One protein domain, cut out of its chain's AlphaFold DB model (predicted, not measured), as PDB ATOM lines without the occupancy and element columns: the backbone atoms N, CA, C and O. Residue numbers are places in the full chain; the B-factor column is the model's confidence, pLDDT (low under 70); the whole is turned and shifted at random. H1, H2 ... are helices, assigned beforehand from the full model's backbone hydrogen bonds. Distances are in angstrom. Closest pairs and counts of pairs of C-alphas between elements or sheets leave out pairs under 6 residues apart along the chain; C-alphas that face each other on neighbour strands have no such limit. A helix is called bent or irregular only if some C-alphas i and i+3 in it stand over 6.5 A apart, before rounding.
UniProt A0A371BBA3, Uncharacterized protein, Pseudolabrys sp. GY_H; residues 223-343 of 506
ATOM      1  N   ARG A 223     -40.967  41.987  40.617       97.25
ATOM      2  CA  ARG A 223     -41.833  43.171  40.461       97.25
ATOM      3  C   ARG A 223     -41.793  44.065  41.694       97.25
ATOM      4  O   ARG A 223     -41.784  45.287  41.564       97.25
ATOM      5  N   LYS A 224     -41.725  43.469  42.889       95.50
ATOM      6  CA  LYS A 224     -41.531  44.220  44.138       95.50
ATOM      7  C   LYS A 224     -40.128  44.835  44.185       95.50
ATOM      8  O   LYS A 224     -39.992  45.968  44.634       95.50
ATOM      9  N   GLU A 225     -39.108  44.155  43.659       94.81
ATOM     10  CA  GLU A 225     -37.765  44.740  43.523       94.81
ATOM     11  C   GLU A 225     -37.720  45.921  42.543       94.81
ATOM     12  O   GLU A 225     -37.088  46.929  42.850       94.81
ATOM     13  N   LEU A 226     -38.431  45.859  41.411       96.12
ATOM     14  CA  LEU A 226     -38.595  47.019  40.521       96.12
ATOM     15  C   LEU A 226     -39.266  48.188  41.247       96.12
ATOM     16  O   LEU A 226     -38.784  49.318  41.177       96.12
ATOM     17  N   PHE A 227     -40.317  47.910  42.020       94.25
ATOM     18  CA  PHE A 227     -40.982  48.933  42.823       94.25
ATOM     19  C   PHE A 227     -40.039  49.549  43.869       94.25
ATOM     20  O   PHE A 227     -40.037  50.765  44.052       94.25
ATOM     21  N   ASN A 228     -39.171  48.744  44.493       90.81
ATOM     22  CA  ASN A 228     -38.118  49.220  45.398       90.81
ATOM     23  C   ASN A 228     -37.070  50.104  44.685       90.81
ATOM     24  O   ASN A 228     -36.409  50.911  45.339       90.81
ATOM     25  N   LEU A 229     -36.912  49.971  43.362       92.56
ATOM     26  CA  LEU A 229     -36.108  50.867  42.518       92.56
ATOM     27  C   LEU A 229     -36.875  52.122  42.067       92.56
ATOM     28  O   LEU A 229     -36.322  52.944  41.340       92.56
ATOM     29  N   GLY A 230     -38.132  52.290  42.483       93.75
ATOM     30  CA  GLY A 230     -38.990  53.380  42.022       93.75
ATOM     31  C   GLY A 230     -39.470  53.209  40.578       93.75
ATOM     32  O   GLY A 230     -39.863  54.194  39.958       93.75
ATOM     33  N   MET A 231     -39.434  51.983  40.045       95.81
ATOM     34  CA  MET A 231     -39.907  51.644  38.703       95.81
ATOM     35  C   MET A 231     -41.166  50.780  38.779       95.81
ATOM     36  O   MET A 231     -41.288  49.877  39.609       95.81
ATOM     37  N   LYS A 232     -42.129  51.037  37.900       96.94
ATOM     38  CA  LYS A 232     -43.342  50.233  37.762       96.94
ATOM     39  C   LYS A 232     -43.101  49.084  36.796       96.94
ATOM     40  O   LYS A 232     -42.349  49.199  35.833       96.94
ATOM     41  N   TYR A 233     -43.784  47.965  37.016       97.62
ATOM     42  CA  TYR A 233     -43.801  46.876  36.043       97.62
ATOM     43  C   TYR A 233     -44.747  47.215  34.876       97.62
ATOM     44  O   TYR A 233     -45.846  46.676  34.770       97.62
ATOM     45  N   ASP A 234     -44.330  48.158  34.035       96.75
ATOM     46  CA  ASP A 234     -45.009  48.559  32.807       96.75
ATOM     47  C   ASP A 234     -44.000  48.809  31.675       96.75
ATOM     48  O   ASP A 234     -42.785  48.804  31.879       96.75
ATOM     49  N   GLU A 235     -44.509  48.960  30.452       94.56
ATOM     50  CA  GLU A 235     -43.666  49.157  29.274       94.56
ATOM     51  C   GLU A 235     -42.900  50.487  29.328       94.56
ATOM     52  O   GLU A 235     -41.756  50.544  28.887       94.56
ATOM     53  N   ALA A 236     -43.486  51.551  29.881       93.75
ATOM     54  CA  ALA A 236     -42.873  52.876  29.875       93.75
ATOM     55  C   ALA A 236     -41.609  52.926  30.746       93.75
ATOM     56  O   ALA A 236     -40.567  53.406  30.292       93.75
ATOM     57  N   ASP A 237     -41.673  52.385  31.963       96.12
ATOM     58  CA  ASP A 237     -40.504  52.305  32.837       96.12
ATOM     59  C   ASP A 237     -39.496  51.253  32.343       96.12
ATOM     60  O   ASP A 237     -38.287  51.463  32.466       96.12
ATOM     61  N   PHE A 238     -39.954  50.188  31.670       96.56
ATOM     62  CA  PHE A 238     -39.062  49.255  30.973       96.56
ATOM     63  C   PHE A 238     -38.257  49.948  29.861       96.56
ATOM     64  O   PHE A 238     -37.033  49.814  29.819       96.56
ATOM     65  N   MET A 239     -38.909  50.748  29.006       92.69
ATOM     66  CA  MET A 239     -38.230  51.560  27.984       92.69
ATOM     67  C   MET A 239     -37.196  52.489  28.619       92.69
ATOM     68  O   MET A 239     -36.086  52.637  28.112       92.69
ATOM     69  N   LYS A 240     -37.560  53.131  29.731       93.38
ATOM     70  CA  LYS A 240     -36.674  54.048  30.448       93.38
ATOM     71  C   LYS A 240     -35.434  53.321  30.974       93.38
ATOM     72  O   LYS A 240     -34.323  53.779  30.716       93.38
ATOM     73  N   ALA A 241     -35.612  52.185  31.650       95.62
ATOM     74  CA  ALA A 241     -34.514  51.350  32.137       95.62
ATOM     75  C   ALA A 241     -33.596  50.897  30.993       95.62
ATOM     76  O   ALA A 241     -32.372  50.945  31.116       95.62
ATOM     77  N   TYR A 242     -34.188  50.534  29.855       94.31
ATOM     78  CA  TYR A 242     -33.471  50.175  28.640       94.31
ATOM     79  C   TYR A 242     -32.606  51.325  28.097       94.31
ATOM     80  O   TYR A 242     -31.408  51.139  27.884       94.31
ATOM     81  N   PHE A 243     -33.169  52.525  27.922       89.94
ATOM     82  CA  PHE A 243     -32.418  53.674  27.399       89.94
ATOM     83  C   PHE A 243     -31.341  54.164  28.367       89.94
ATOM     84  O   PHE A 243     -30.317  54.688  27.933       89.94
ATOM     85  N   MET A 244     -31.550  53.968  29.670       93.00
ATOM     86  CA  MET A 244     -30.550  54.236  30.703       93.00
ATOM     87  C   MET A 244     -29.518  53.111  30.853       93.00
ATOM     88  O   MET A 244     -28.564  53.272  31.609       93.00
ATOM     89  N   CYS A 245     -29.681  51.987  30.146       94.19
ATOM     90  CA  CYS A 245     -28.839  50.801  30.290       94.19
ATOM     91  C   CYS A 245     -28.759  50.285  31.741       94.19
ATOM     92  O   CYS A 245     -27.716  49.796  32.187       94.19
ATOM     93  N   ASP A 246     -29.842  50.410  32.508       95.94
ATOM     94  CA  ASP A 246     -29.875  49.945  33.893       95.94
ATOM     95  C   ASP A 246     -29.981  48.414  33.916       95.94
ATOM     96  O   ASP A 246     -31.071  47.839  33.948       95.94
ATOM     97  N   LYS A 247     -28.822  47.742  33.883       95.62
ATOM     98  CA  LYS A 247     -28.709  46.273  33.854       95.62
ATOM     99  C   LYS A 247     -29.472  45.605  34.999       95.62
ATOM    100  O   LYS A 247     -30.037  44.533  34.812       95.62
ATOM    101  N   ARG A 248     -29.523  46.233  36.182       95.38
ATOM    102  CA  ARG A 248     -30.252  45.675  37.327       95.38
ATOM    103  C   ARG A 248     -31.753  45.707  37.065       95.38
ATOM    104  O   ARG A 248     -32.411  44.684  37.237       95.38
ATOM    105  N   ALA A 249     -32.288  46.859  36.672       96.56
ATOM    106  CA  ALA A 249     -33.708  46.985  36.363       96.56
ATOM    107  C   ALA A 249     -34.104  46.067  35.199       96.56
ATOM    108  O   ALA A 249     -35.091  45.344  35.297       96.56
ATOM    109  N   LEU A 250     -33.299  46.028  34.136       96.44
ATOM    110  CA  LEU A 250     -33.506  45.163  32.975       96.44
ATOM    111  C   LEU A 250     -33.570  43.677  33.344       96.44
ATOM    112  O   LEU A 250     -34.510  42.993  32.932       96.44
ATOM    113  N   SER A 251     -32.654  43.198  34.189       96.38
ATOM    114  CA  SER A 251     -32.697  41.817  34.669       96.38
ATOM    115  C   SER A 251     -33.953  41.527  35.487       96.38
ATOM    116  O   SER A 251     -34.592  40.492  35.302       96.38
ATOM    117  N   LEU A 252     -34.382  42.464  36.338       96.94
ATOM    118  CA  LEU A 252     -35.630  42.327  37.094       96.94
ATOM    119  C   LEU A 252     -36.863  42.316  36.180       96.94
ATOM    120  O   LEU A 252     -37.762  41.503  36.388       96.94
ATOM    121  N   TYR A 253     -36.908  43.152  35.138       97.75
ATOM    122  CA  TYR A 253     -37.972  43.106  34.129       97.75
ATOM    123  C   TYR A 253     -38.015  41.749  33.428       97.75
ATOM    124  O   TYR A 253     -39.094  41.160  33.326       97.75
ATOM    125  N   LYS A 254     -36.859  41.217  33.013       96.69
ATOM    126  CA  LYS A 254     -36.770  39.889  32.395       96.69
ATOM    127  C   LYS A 254     -37.250  38.791  33.348       96.69
ATOM    128  O   LYS A 254     -38.093  37.982  32.971       96.69
ATOM    129  N   GLN A 255     -36.784  38.794  34.598       96.88
ATOM    130  CA  GLN A 255     -37.202  37.837  35.633       96.88
ATOM    131  C   GLN A 255     -38.706  37.921  35.936       96.88
ATOM    132  O   GLN A 255     -39.349  36.905  36.187       96.88
ATOM    133  N   ALA A 256     -39.290  39.120  35.873       97.50
ATOM    134  CA  ALA A 256     -40.723  39.350  36.049       97.50
ATOM    135  C   ALA A 256     -41.582  38.948  34.828       97.50
ATOM    136  O   ALA A 256     -42.819  39.003  34.912       97.50
ATOM    137  N   GLY A 257     -40.939  38.528  33.730       97.19
ATOM    138  CA  GLY A 257     -41.566  38.050  32.499       97.19
ATOM    139  C   GLY A 257     -41.854  39.138  31.462       97.19
ATOM    140  O   GLY A 257     -42.712  38.926  30.600       97.19
ATOM    141  N   MET A 258     -41.197  40.301  31.544       97.31
ATOM    142  CA  MET A 258     -41.362  41.369  30.557       97.31
ATOM    143  C   MET A 258     -40.714  40.930  29.249       97.31
ATOM    144  O   MET A 258     -39.530  40.607  29.219       97.31
ATOM    145  N   LYS A 259     -41.494  40.940  28.170       95.50
ATOM    146  CA  LYS A 259     -41.005  40.644  26.822       95.50
ATOM    147  C   LYS A 259     -40.780  41.936  26.062       95.50
ATOM    148  O   LYS A 259     -41.521  42.899  26.252       95.50
ATOM    149  N   ILE A 260     -39.824  41.923  25.140       94.50
ATOM    150  CA  ILE A 260     -39.657  43.027  24.195       94.50
ATOM    151  C   ILE A 260     -40.915  43.122  23.318       94.50
ATOM    152  O   ILE A 260     -41.262  42.150  22.635       94.50
ATOM    153  N   PRO A 261     -41.608  44.274  23.290       91.06
ATOM    154  CA  PRO A 261     -42.746  44.454  22.405       91.06
ATOM    155  C   PRO A 261     -42.298  44.345  20.945       91.06
ATOM    156  O   PRO A 261     -41.400  45.065  20.507       91.06
ATOM    157  N   ARG A 262     -42.944  43.473  20.156       90.06
ATOM    158  CA  ARG A 262     -42.576  43.228  18.743       90.06
ATOM    159  C   ARG A 262     -42.488  44.518  17.925       90.06
ATOM    160  O   ARG A 262     -41.564  44.683  17.140       90.06
ATOM    161  N   TYR A 263     -43.411  45.452  18.151       87.56
ATOM    162  CA  TYR A 263     -43.456  46.733  17.443       87.56
ATOM    163  C   TYR A 263     -42.321  47.704  17.825       87.56
ATOM    164  O   TYR A 263     -42.097  48.681  17.117       87.56
ATOM    165  N   LYS A 264     -41.595  47.436  18.918       90.44
ATOM    166  CA  LYS A 264     -40.422  48.194  19.379       90.44
ATOM    167  C   LYS A 264     -39.103  47.449  19.180       90.44
ATOM    168  O   LYS A 264     -38.049  48.051  19.346       90.44
ATOM    169  N   ALA A 265     -39.127  46.175  18.793       92.94
ATOM    170  CA  ALA A 265     -37.938  45.326  18.769       92.94
ATOM    171  C   ALA A 265     -36.779  45.914  17.945       92.94
ATOM    172  O   ALA A 265     -35.650  45.928  18.424       92.94
ATOM    173  N   ILE A 266     -37.031  46.475  16.756       92.19
ATOM    174  CA  ILE A 266     -35.951  47.078  15.956       92.19
ATOM    175  C   ILE A 266     -35.339  48.319  16.621       92.19
ATOM    176  O   ILE A 266     -34.131  48.532  16.542       92.19
ATOM    177  N   GLU A 267     -36.157  49.114  17.311       91.06
ATOM    178  CA  GLU A 267     -35.723  50.299  18.055       91.06
ATOM    179  C   GLU A 267     -34.821  49.867  19.218       91.06
ATOM    180  O   GLU A 267     -33.737  50.421  19.395       91.06
ATOM    181  N   PHE A 268     -35.215  48.807  19.935       91.56
ATOM    182  CA  PHE A 268     -34.402  48.194  20.987       91.56
ATOM    183  C   PHE A 268     -33.105  47.573  20.462       91.56
ATOM    184  O   PHE A 268     -32.083  47.538  21.146       91.56
ATOM    185  N   LEU A 269     -33.132  47.018  19.261       93.56
ATOM    186  CA  LEU A 269     -31.959  46.357  18.718       93.56
ATOM    187  C   LEU A 269     -30.900  47.380  18.277       93.56
ATOM    188  O   LEU A 269     -29.701  47.146  18.412       93.56
ATOM    189  N   THR A 270     -31.336  48.536  17.774       93.38
ATOM    190  CA  THR A 270     -30.463  49.517  17.113       93.38
ATOM    191  C   THR A 270     -30.024  50.657  18.036       93.38
ATOM    192  O   THR A 270     -28.848  51.042  18.025       93.38
ATOM    193  N   ASN A 271     -30.905  51.143  18.918       92.06
ATOM    194  CA  ASN A 271     -30.638  52.323  19.754       92.06
ATOM    195  C   ASN A 271     -30.009  52.026  21.113       92.06
ATOM    196  O   ASN A 271     -29.797  52.957  21.889       92.06
ATOM    197  N   ALA A 272     -29.685  50.770  21.410       90.94
ATOM    198  CA  ALA A 272     -29.143  50.414  22.715       90.94
ATOM    199  C   ALA A 272     -27.867  51.215  22.992       90.94
ATOM    200  O   ALA A 272     -26.988  51.240  22.129       90.94
ATOM    201  N   PRO A 273     -27.714  51.878  24.144       89.75
ATOM    202  CA  PRO A 273     -26.475  52.600  24.435       89.75
ATOM    203  C   PRO A 273     -25.264  51.648  24.465       89.75
ATOM    204  O   PRO A 273     -24.219  51.969  23.891       89.75
ATOM    205  N   ASP A 274     -25.454  50.449  25.026       92.50
ATOM    206  CA  ASP A 274     -24.479  49.358  25.128       92.50
ATOM    207  C   ASP A 274     -25.144  48.020  24.757       92.50
ATOM    208  O   ASP A 274     -26.305  47.755  25.086       92.50
ATOM    209  N   ILE A 275     -24.386  47.165  24.072       93.25
ATOM    210  CA  ILE A 275     -24.792  45.822  23.670       93.25
ATOM    211  C   ILE A 275     -25.027  44.897  24.867       93.25
ATOM    212  O   ILE A 275     -25.883  44.016  24.812       93.25
ATOM    213  N   GLU A 276     -24.305  45.100  25.970       93.19
ATOM    214  CA  GLU A 276     -24.438  44.258  27.161       93.19
ATOM    215  C   GLU A 276     -25.841  44.358  27.777       93.19
ATOM    216  O   GLU A 276     -26.343  43.379  28.322       93.19
ATOM    217  N   CYS A 277     -26.511  45.507  27.645       91.56
ATOM    218  CA  CYS A 277     -27.869  45.705  28.163       91.56
ATOM    219  C   CYS A 277     -28.935  44.970  27.339       91.56
ATOM    220  O   CYS A 277     -29.968  44.578  27.875       91.56
ATOM    221  N   ILE A 278     -28.684  44.742  26.048       91.81
ATOM    222  CA  ILE A 278     -29.618  44.018  25.170       91.81
ATOM    223  C   ILE A 278     -29.300  42.543  25.038       91.81
ATOM    224  O   ILE A 278     -30.181  41.761  24.682       91.81
ATOM    225  N   ARG A 279     -28.070  42.140  25.365       94.75
ATOM    226  CA  ARG A 279     -27.663  40.737  25.335       94.75
ATOM    227  C   ARG A 279     -28.509  39.884  26.276       94.75
ATOM    228  O   ARG A 279     -28.818  38.746  25.937       94.75
ATOM    229  N   GLU A 280     -28.947  40.440  27.405       93.69
ATOM    230  CA  GLU A 280     -29.853  39.742  28.318       93.69
ATOM    231  C   GLU A 280     -31.199  39.398  27.654       93.69
ATOM    232  O   GLU A 280     -31.789  38.385  28.000       93.69
ATOM    233  N   PHE A 281     -31.646  40.126  26.629       95.62
ATOM    234  CA  PHE A 281     -32.896  39.860  25.901       95.62
ATOM    235  C   PHE A 281     -32.688  39.154  24.553       95.62
ATOM    236  O   PHE A 281     -33.591  39.124  23.716       95.62
ATOM    237  N   LYS A 282     -31.507  38.569  24.312       95.56
ATOM    238  CA  LYS A 282     -31.185  37.881  23.052       95.56
ATOM    239  C   LYS A 282     -32.250  36.855  22.652       95.56
ATOM    240  O   LYS A 282     -32.705  36.870  21.511       95.56
ATOM    241  N   ASP A 283     -32.672  36.014  23.591       95.31
ATOM    242  CA  ASP A 283     -33.661  34.962  23.329       95.31
ATOM    243  C   ASP A 283     -35.023  35.539  22.918       95.31
ATOM    244  O   ASP A 283     -35.693  34.968  22.061       95.31
ATOM    245  N   ASP A 284     -35.407  36.701  23.459       94.81
ATOM    246  CA  ASP A 284     -36.645  37.380  23.075       94.81
ATOM    247  C   ASP A 284     -36.564  37.898  21.637       94.81
ATOM    248  O   ASP A 284     -37.505  37.717  20.868       94.81
ATOM    249  N   PHE A 285     -35.431  38.474  21.227       95.62
ATOM    250  CA  PHE A 285     -35.232  38.879  19.834       95.62
ATOM    251  C   PHE A 285     -35.275  37.688  18.873       95.62
ATOM    252  O   PHE A 285     -35.959  37.753  17.849       95.62
ATOM    253  N   VAL A 286     -34.599  36.589  19.221       93.56
ATOM    254  CA  VAL A 286     -34.626  35.346  18.435       93.56
ATOM    255  C   VAL A 286     -36.052  34.797  18.341       93.56
ATOM    256  O   VAL A 286     -36.477  34.390  17.261       93.56
ATOM    257  N   ALA A 287     -36.819  34.836  19.434       93.25
ATOM    258  CA  ALA A 287     -38.201  34.364  19.470       93.25
ATOM    259  C   ALA A 287     -39.159  35.217  18.624       93.25
ATOM    260  O   ALA A 287     -40.124  34.687  18.071       93.25
ATOM    261  N   ILE A 288     -38.917  36.528  18.496       92.56
ATOM    262  CA  ILE A 288     -39.701  37.374  17.582       92.56
ATOM    263  C   ILE A 288     -39.386  37.015  16.116       92.56
ATOM    264  O   ILE A 288     -40.281  37.075  15.261       92.56
ATOM    265  N   GLY A 289     -38.151  36.580  15.857       89.25
ATOM    266  CA  GLY A 289     -37.680  36.036  14.590       89.25
ATOM    267  C   GLY A 289     -36.936  37.057  13.722       89.25
ATOM    268  O   GLY A 289     -37.051  38.265  13.929       89.25
ATOM    269  N   PRO A 290     -36.205  36.592  12.694       86.38
ATOM    270  CA  PRO A 290     -35.378  37.444  11.830       86.38
ATOM    271  C   PRO A 290     -36.174  38.507  11.051       86.38
ATOM    272  O   PRO A 290     -35.615  39.510  10.609       86.38
ATOM    273  N   ASP A 291     -37.490  38.328  10.914       87.56
ATOM    274  CA  ASP A 291     -38.372  39.264  10.211       87.56
ATOM    275  C   ASP A 291     -38.479  40.633  10.910       87.56
ATOM    276  O   ASP A 291     -38.898  41.608  10.281       87.56
ATOM    277  N   ILE A 292     -38.038  40.752  12.173       90.50
ATOM    278  CA  ILE A 292     -37.928  42.063  12.834       90.50
ATOM    279  C   ILE A 292     -37.033  43.020  12.057       90.50
ATOM    280  O   ILE A 292     -37.303  44.216  12.050       90.50
ATOM    281  N   CYS A 293     -35.994  42.509  11.398       91.00
ATOM    282  CA  CYS A 293     -35.074  43.332  10.629       91.00
ATOM    283  C   CYS A 293     -35.579  43.623   9.217       91.00
ATOM    284  O   CYS A 293     -35.055  44.528   8.588       91.00
ATOM    285  N   LEU A 294     -36.568  42.876   8.721       88.81
ATOM    286  CA  LEU A 294     -36.985  42.904   7.315       88.81
ATOM    287  C   LEU A 294     -38.365  43.522   7.099       88.81
ATOM    288  O   LEU A 294     -38.885  43.538   5.988       88.81
ATOM    289  N   THR A 295     -38.984  44.018   8.167       82.81
ATOM    290  CA  THR A 295     -40.294  44.655   8.079       82.81
ATOM    291  C   THR A 295     -40.173  45.971   7.306       82.81
ATOM    292  O   THR A 295     -39.401  46.851   7.685       82.81
ATOM    293  N   GLU A 296     -40.957  46.123   6.236       76.00
ATOM    294  CA  GLU A 296     -40.888  47.294   5.349       76.00
ATOM    295  C   GLU A 296     -41.169  48.614   6.078       76.00
ATOM    296  O   GLU A 296     -40.545  49.630   5.778       76.00
ATOM    297  N   ASN A 297     -42.075  48.598   7.063       72.38
ATOM    298  CA  ASN A 297     -42.491  49.787   7.797       72.38
ATOM    299  C   ASN A 297     -42.591  49.513   9.298       72.38
ATOM    300  O   ASN A 297     -43.464  48.768   9.746       72.38
ATOM    301  N   TYR A 298     -41.746  50.184  10.082       75.44
ATOM    302  CA  TYR A 298     -41.981  50.327  11.514       75.44
ATOM    303  C   TYR A 298     -42.775  51.600  11.766       75.44
ATOM    304  O   TYR A 298     -42.301  52.714  11.524       75.44
ATOM    305  N   VAL A 299     -43.993  51.423  12.272       67.19
ATOM    306  CA  VAL A 299     -44.797  52.534  12.770       67.19
ATOM    307  C   VAL A 299     -44.232  52.916  14.127       67.19
ATOM    308  O   VAL A 299     -44.439  52.202  15.106       67.19
ATOM    309  N   ASN A 300     -43.527  54.045  14.209       62.78
ATOM    310  CA  ASN A 300     -43.227  54.628  15.510       62.78
ATOM    311  C   ASN A 300     -44.532  55.227  16.071       62.78
ATOM    312  O   ASN A 300     -45.017  56.224  15.523       62.78
ATOM    313  N   PRO A 301     -45.115  54.670  17.150       57.97
ATOM    314  CA  PRO A 301     -46.417  55.112  17.643       57.97
ATOM    315  C   PRO A 301     -46.407  56.557  18.161       57.97
ATOM    316  O   PRO A 301     -47.449  57.207  18.127       57.97
ATOM    317  N   MET A 302     -45.251  57.093  18.584       52.84
ATOM    318  CA  MET A 302     -45.147  58.497  19.007       52.84
ATOM    319  C   MET A 302     -45.131  59.465  17.826       52.84
ATOM    320  O   MET A 302     -45.762  60.514  17.887       52.84
ATOM    321  N   MET A 303     -44.403  59.131  16.759       57.31
ATOM    322  CA  MET A 303     -44.161  60.065  15.653       57.31
ATOM    323  C   MET A 303     -45.135  59.871  14.485       57.31
ATOM    324  O   MET A 303     -45.210  60.732  13.616       57.31
ATOM    325  N   ARG A 304     -45.860  58.739  14.426       61.25
ATOM    326  CA  ARG A 304     -46.640  58.297  13.249       61.25
ATOM    327  C   ARG A 304     -45.843  58.344  11.935       61.25
ATOM    328  O   ARG A 304     -46.422  58.402  10.854       61.25
ATOM    329  N   LEU A 305     -44.515  58.333  12.029       67.38
ATOM    330  CA  LEU A 305     -43.617  58.294  10.888       67.38
ATOM    331  C   LEU A 305     -43.298  56.831  10.603       67.38
ATOM    332  O   LEU A 305     -42.825  56.113  11.488       67.38
ATOM    333  N   ASN A 306     -43.562  56.412   9.369       78.94
ATOM    334  CA  ASN A 306     -43.070  55.149   8.845       78.94
ATOM    335  C   ASN A 306     -41.585  55.330   8.548       78.94
ATOM    336  O   ASN A 306     -41.215  55.976   7.568       78.94
ATOM    337  N   VAL A 307     -40.742  54.803   9.431       82.25
ATOM    338  CA  VAL A 307     -39.301  54.739   9.197       82.25
ATOM    339  C   VAL A 307     -38.995  53.335   8.677       82.25
ATOM    340  O   VAL A 307     -39.323  52.361   9.366       82.25
ATOM    341  N   PRO A 308     -38.398  53.194   7.481       87.19
ATOM    342  CA  PRO A 308     -38.041  51.882   6.957       87.19
ATOM    343  C   PRO A 308     -36.997  51.210   7.855       87.19
ATOM    344  O   PRO A 308     -36.101  51.883   8.373       87.19
ATOM    345  N   ALA A 309     -37.059  49.883   8.005       87.94
ATOM    346  CA  ALA A 309     -36.130  49.137   8.861       87.94
ATOM    347  C   ALA A 309     -34.649  49.409   8.537       87.94
ATOM    348  O   ALA A 309     -33.826  49.505   9.447       87.94
ATOM    349  N   ILE A 310     -34.311  49.625   7.261       92.31
ATOM    350  CA  ILE A 310     -32.937  49.914   6.824       92.31
ATOM    351  C   ILE A 310     -32.338  51.172   7.473       92.31
ATOM    352  O   ILE A 310     -31.132  51.207   7.711       92.31
ATOM    353  N   GLU A 311     -33.140  52.195   7.780       91.38
ATOM    354  CA  GLU A 311     -32.632  53.422   8.409       91.38
ATOM    355  C   GLU A 311     -32.299  53.188   9.889       91.38
ATOM    356  O   GLU A 311     -31.257  53.639  10.358       91.38
ATOM    357  N   TRP A 312     -33.106  52.390  10.599       91.12
ATOM    358  CA  TRP A 312     -32.771  51.932  11.952       91.12
ATOM    359  C   TRP A 312     -31.504  51.074  11.953       91.12
ATOM    360  O   TRP A 312     -30.583  51.302  12.739       91.12
ATOM    361  N   LEU A 313     -31.434  50.099  11.041       94.50
ATOM    362  CA  LEU A 313     -30.289  49.198  10.931       94.50
ATOM    363  C   LEU A 313     -29.000  49.954  10.609       94.50
ATOM    364  O   LEU A 313     -27.959  49.613  11.162       94.50
ATOM    365  N   ARG A 314     -29.060  51.011   9.785       94.69
ATOM    366  CA  ARG A 314     -27.891  51.846   9.480       94.69
ATOM    367  C   ARG A 314     -27.254  52.405  10.753       94.69
ATOM    368  O   ARG A 314     -26.048  52.255  10.906       94.69
ATOM    369  N   ALA A 315     -28.049  52.963  11.669       91.06
ATOM    370  CA  ALA A 315     -27.547  53.488  12.942       91.06
ATOM    371  C   ALA A 315     -26.926  52.386  13.822       91.06
ATOM    372  O   ALA A 315     -25.889  52.584  14.453       91.06
ATOM    373  N   GLY A 316     -27.523  51.188  13.834       91.75
ATOM    374  CA  GLY A 316     -26.962  50.032  14.540       91.75
ATOM    375  C   GLY A 316     -25.629  49.545  13.956       91.75
ATOM    376  O   GLY A 316     -24.755  49.109  14.703       91.75
ATOM    377  N   PHE A 317     -25.451  49.652  12.636       95.44
ATOM    378  CA  PHE A 317     -24.272  49.170  11.909       95.44
ATOM    379  C   PHE A 317     -23.039  50.077  12.036       95.44
ATOM    380  O   PHE A 317     -21.942  49.648  11.682       95.44
ATOM    381  N   GLU A 318     -23.187  51.301  12.553       93.25
ATOM    382  CA  GLU A 318     -22.062  52.217  12.791       93.25
ATOM    383  C   GLU A 318     -21.070  51.673  13.830       93.25
ATOM    384  O   GLU A 318     -19.878  51.980  13.771       93.25
ATOM    385  N   LYS A 319     -21.546  50.835  14.759       93.88
ATOM    386  CA  LYS A 319     -20.729  50.202  15.800       93.88
ATOM    387  C   LYS A 319     -20.475  48.720  15.468       93.88
ATOM    388  O   LYS A 319     -21.448  47.969  15.356       93.88
ATOM    389  N   PRO A 320     -19.211  48.264  15.337       95.38
ATOM    390  CA  PRO A 320     -18.885  46.885  14.952       95.38
ATOM    391  C   PRO A 320     -19.521  45.808  15.842       95.38
ATOM    392  O   PRO A 320     -20.017  44.801  15.342       95.38
ATOM    393  N   GLU A 321     -19.550  46.027  17.154       95.00
ATOM    394  CA  GLU A 321     -20.126  45.105  18.130       95.00
ATOM    395  C   GLU A 321     -21.646  44.976  17.977       95.00
ATOM    396  O   GLU A 321     -22.177  43.865  17.962       95.00
ATOM    397  N   LYS A 322     -22.352  46.096  17.772       95.12
ATOM    398  CA  LYS A 322     -23.796  46.092  17.506       95.12
ATOM    399  C   LYS A 322     -24.114  45.423  16.183       95.12
ATOM    400  O   LYS A 322     -25.045  44.624  16.127       95.12
ATOM    401  N   LYS A 323     -23.335  45.719  15.139       96.25
ATOM    402  CA  LYS A 323     -23.452  45.058  13.840       96.25
ATOM    403  C   LYS A 323     -23.394  43.538  14.003       96.25
ATOM    404  O   LYS A 323     -24.305  42.865  13.538       96.25
ATOM    405  N   ALA A 324     -22.386  43.021  14.705       96.56
ATOM    406  CA  ALA A 324     -22.237  41.583  14.927       96.56
ATOM    407  C   ALA A 324     -23.452  40.974  15.653       96.56
ATOM    408  O   ALA A 324     -23.923  39.906  15.273       96.56
ATOM    409  N   PHE A 325     -24.008  41.665  16.652       96.12
ATOM    410  CA  PHE A 325     -25.212  41.201  17.352       96.12
ATOM    411  C   PHE A 325     -26.471  41.256  16.484       96.12
ATOM    412  O   PHE A 325     -27.269  40.326  16.495       96.12
ATOM    413  N   ILE A 326     -26.649  42.311  15.686       96.56
ATOM    414  CA  ILE A 326     -27.763  42.403  14.737       96.56
ATOM    415  C   ILE A 326     -27.663  41.288  13.688       96.56
ATOM    416  O   ILE A 326     -28.662  40.646  13.370       96.56
ATOM    417  N   GLU A 327     -26.463  41.036  13.168       96.19
ATOM    418  CA  GLU A 327     -26.178  39.943  12.237       96.19
ATOM    419  C   GLU A 327     -26.447  38.567  12.853       96.19
ATOM    420  O   GLU A 327     -26.945  37.679  12.161       96.19
ATOM    421  N   GLU A 328     -26.168  38.399  14.145       96.06
ATOM    422  CA  GLU A 328     -26.486  37.186  14.893       96.06
ATOM    423  C   GLU A 328     -28.004  36.981  15.038       96.06
ATOM    424  O   GLU A 328     -28.499  35.886  14.785       96.06
ATOM    425  N   ILE A 329     -28.753  38.027  15.401       96.12
ATOM    426  CA  ILE A 329     -30.212  37.956  15.589       96.12
ATOM    427  C   ILE A 329     -30.958  37.775  14.260       96.12
ATOM    428  O   ILE A 329     -31.894  36.982  14.166       96.12
ATOM    429  N   CYS A 330     -30.577  38.531  13.231       95.81
ATOM    430  CA  CYS A 330     -31.340  38.634  11.985       95.81
ATOM    431  C   CYS A 330     -30.764  37.809  10.826       95.81
ATOM    432  O   CYS A 330     -31.413  37.678   9.787       95.81
ATOM    433  N   GLY A 331     -29.577  37.229  11.008       96.06
ATOM    434  CA  GLY A 331     -28.867  36.449  10.004       96.06
ATOM    435  C   GLY A 331     -28.100  37.336   9.019       96.06
ATOM    436  O   GLY A 331     -28.692  37.988   8.158       96.06
ATOM    437  N   ALA A 332     -26.768  37.303   9.098       96.12
ATOM    438  CA  ALA A 332     -25.876  38.096   8.247       96.12
ATOM    439  C   ALA A 332     -26.161  37.929   6.743       96.12
ATOM    440  O   ALA A 332     -26.291  38.916   6.024       96.12
ATOM    441  N   GLU A 333     -26.303  36.692   6.257       95.94
ATOM    442  CA  GLU A 333     -26.544  36.422   4.831       95.94
ATOM    443  C   GLU A 333     -27.894  36.967   4.354       95.94
ATOM    444  O   GLU A 333     -27.990  37.536   3.267       95.94
ATOM    445  N   ARG A 334     -28.927  36.885   5.203       94.88
ATOM    446  CA  ARG A 334     -30.256  37.424   4.892       94.88
ATOM    447  C   ARG A 334     -30.228  38.951   4.838       94.88
ATOM    448  O   ARG A 334     -30.740  39.543   3.895       94.88
ATOM    449  N   LEU A 335     -29.554  39.587   5.797       95.81
ATOM    450  CA  LEU A 335     -29.351  41.036   5.802       95.81
ATOM    451  C   LEU A 335     -28.537  41.527   4.596       95.81
ATOM    452  O   LEU A 335     -28.845  42.589   4.062       95.81
ATOM    453  N   LYS A 336     -27.512  40.785   4.154       95.56
ATOM    454  CA  LYS A 336     -26.732  41.121   2.947       95.56
ATOM    455  C   LYS A 336     -27.579  41.057   1.679       95.56
ATOM    456  O   LYS A 336     -27.423  41.922   0.819       95.56
ATOM    457  N   ALA A 337     -28.442  40.046   1.567       94.69
ATOM    458  CA  ALA A 337     -29.326  39.865   0.421       94.69
ATOM    459  C   ALA A 337     -30.382  40.979   0.332       94.69
ATOM    460  O   ALA A 337     -30.550  41.574  -0.729       94.69
ATOM    461  N   GLU A 338     -31.039  41.299   1.450       94.69
ATOM    462  CA  GLU A 338     -32.129  42.286   1.495       94.69
ATOM    463  C   GLU A 338     -31.622  43.735   1.518       94.69
ATOM    464  O   GLU A 338     -32.185  44.626   0.879       94.69
ATOM    465  N   TYR A 339     -30.514  43.992   2.219       95.00
ATOM    466  CA  TYR A 339     -29.962  45.335   2.404       95.00
ATOM    467  C   TYR A 339     -28.479  45.410   2.023       95.00
ATOM    468  O   TYR A 339     -27.632  45.737   2.861       95.00
ATOM    469  N   PRO A 340     -28.130  45.233   0.733       94.75
ATOM    470  CA  PRO A 340     -26.739  45.284   0.277       94.75
ATOM    471  C   PRO A 340     -26.059  46.631   0.571       94.75
ATOM    472  O   PRO A 340     -24.839  46.704   0.650       94.75
ATOM    473  N   ARG A 341     -26.837  47.705   0.779       93.19
ATOM    474  CA  ARG A 341     -26.330  49.039   1.144       93.19
ATOM    475  C   ARG A 341     -25.764  49.130   2.567       93.19
ATOM    476  O   ARG A 341     -24.991  50.046   2.823       93.19
ATOM    477  N   LEU A 342     -26.137  48.226   3.479       94.19
ATOM    478  CA  LEU A 342     -25.576  48.182   4.840       94.19
ATOM    479  C   LEU A 342     -24.152  47.607   4.866       94.19
ATOM    480  O   LEU A 342     -23.419  47.787   5.837       94.19
ATOM    481  N   TYR A 343     -23.753  46.928   3.791       94.31
ATOM    482  CA  TYR A 343     -22.460  46.284   3.664       94.31
ATOM    483  C   TYR A 343     -21.633  47.084   2.665       94.31
ATOM    484  O   TYR A 343     -21.889  46.993   1.462       94.31
TER     485      TYR A 343
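This is residues 223 to 343 of the 506 residues of an uncharacterized protein of Pseudolabrys sp. GY_H (UniProt A0A371BBA3). Short helices are stacked one after another as an irregular solenoid, with H2, H4 and H8 in one row, H3, H5 and H9 in a second row beside it, and H1 and H10 at the two ends of the stack. H6 and H7 lie along a further side, and a loop at residues 294 to 308 reaches out beside the stack; the stack is loose between the H1 to H3 end and the rest. The printed part has 121 residues with ten named helices, H1 to H10 in order along the chain, and no named strand; the class is all helix. By its radius of gyration of the C-alphas, 14.6 A, the whole is compact, and its outline is elongated, spanning 47 by 30 by 23 A.

H1, residues 223 to 228, begins at C-alpha 223, (-41.833, 43.171, 40.461), and is 8.6 A long from first to last C-alpha. H2, residues 235 to 243, is 12.3 A long, and H3, residues 247 to 255, is 12.1 A long. H4, residues 262 to 270, is 13.7 A long and begins at (-42.576, 43.228, 18.743); it is irregular, with C-alphas 263 and 266 7.7 A apart. H5 is residues 275 to 279, 6.1 A, and H6 is residues 282 to 288, 10.1 A. H7, residues 290 to 293, is 6.0 A long; it is neither bent nor irregular, but only just. H8, residues 309 to 317, is 12.2 A long. H9, residues 320 to 330, is the longest helix by residues and measures 15.2 A. H10, residues 332 to 338, is 10.1 A long and ends at C-alpha 338, (-32.129, 42.286, 1.495).

H1 touches H3 at a shallow tilt of 28 degrees, opposite ways, with C-alphas 226 and 249 closest at 6.4 A. H2 and H3 form a helical hairpin; they touch, with the C-alphas of Ala 241 and Ala 249 closest at 6.1 A, at a tilt of 38 degrees that is only just steep. H2 and H4 are close but not clearly touching, with C-alphas 242 and 268 closest at 8.0 A. H3 and H5 are close but not clearly touching, with C-alphas 247 and 277 closest at 5.8 A. H4 touches H8, the same way at 32 degrees, a tilt only just shallow, with C-alphas 270 and 316 closest at 4.4 A. H9 is the hub, touching H4, H5, H6, H7 and H8. Its closest C-alphas to H6 are those of Ile 329 and Val 286, 5.9 A apart, and to H7 those of Cys 330 and Pro 290, 4.2 A apart. H8 and H9 touch only at the corner by their link. H10 touches no helix; its line is about perpendicular to that of H9, at 76 degrees. H1 and H10 are apart. Every O i to N i+4 pair is within hydrogen-bond range in H1, H2, H3, H5, H6, H9 and H10; H4 has 3 of 5 and H8 4 of 5, and H7 is too short for such a pair.

The two C-alphas farthest apart are those of Asn 228 and Ala 337, 46.8 A, and the first and last printed C-alphas are 41.7 A apart. The printed part has no cut. The link from H7 to H8, 15 residues, is long; within it residues 298 to 299 pair antiparallel with residues 306 to 307. The mean pLDDT of the printed part is 91.2, and residues 299 to 305 are under 70.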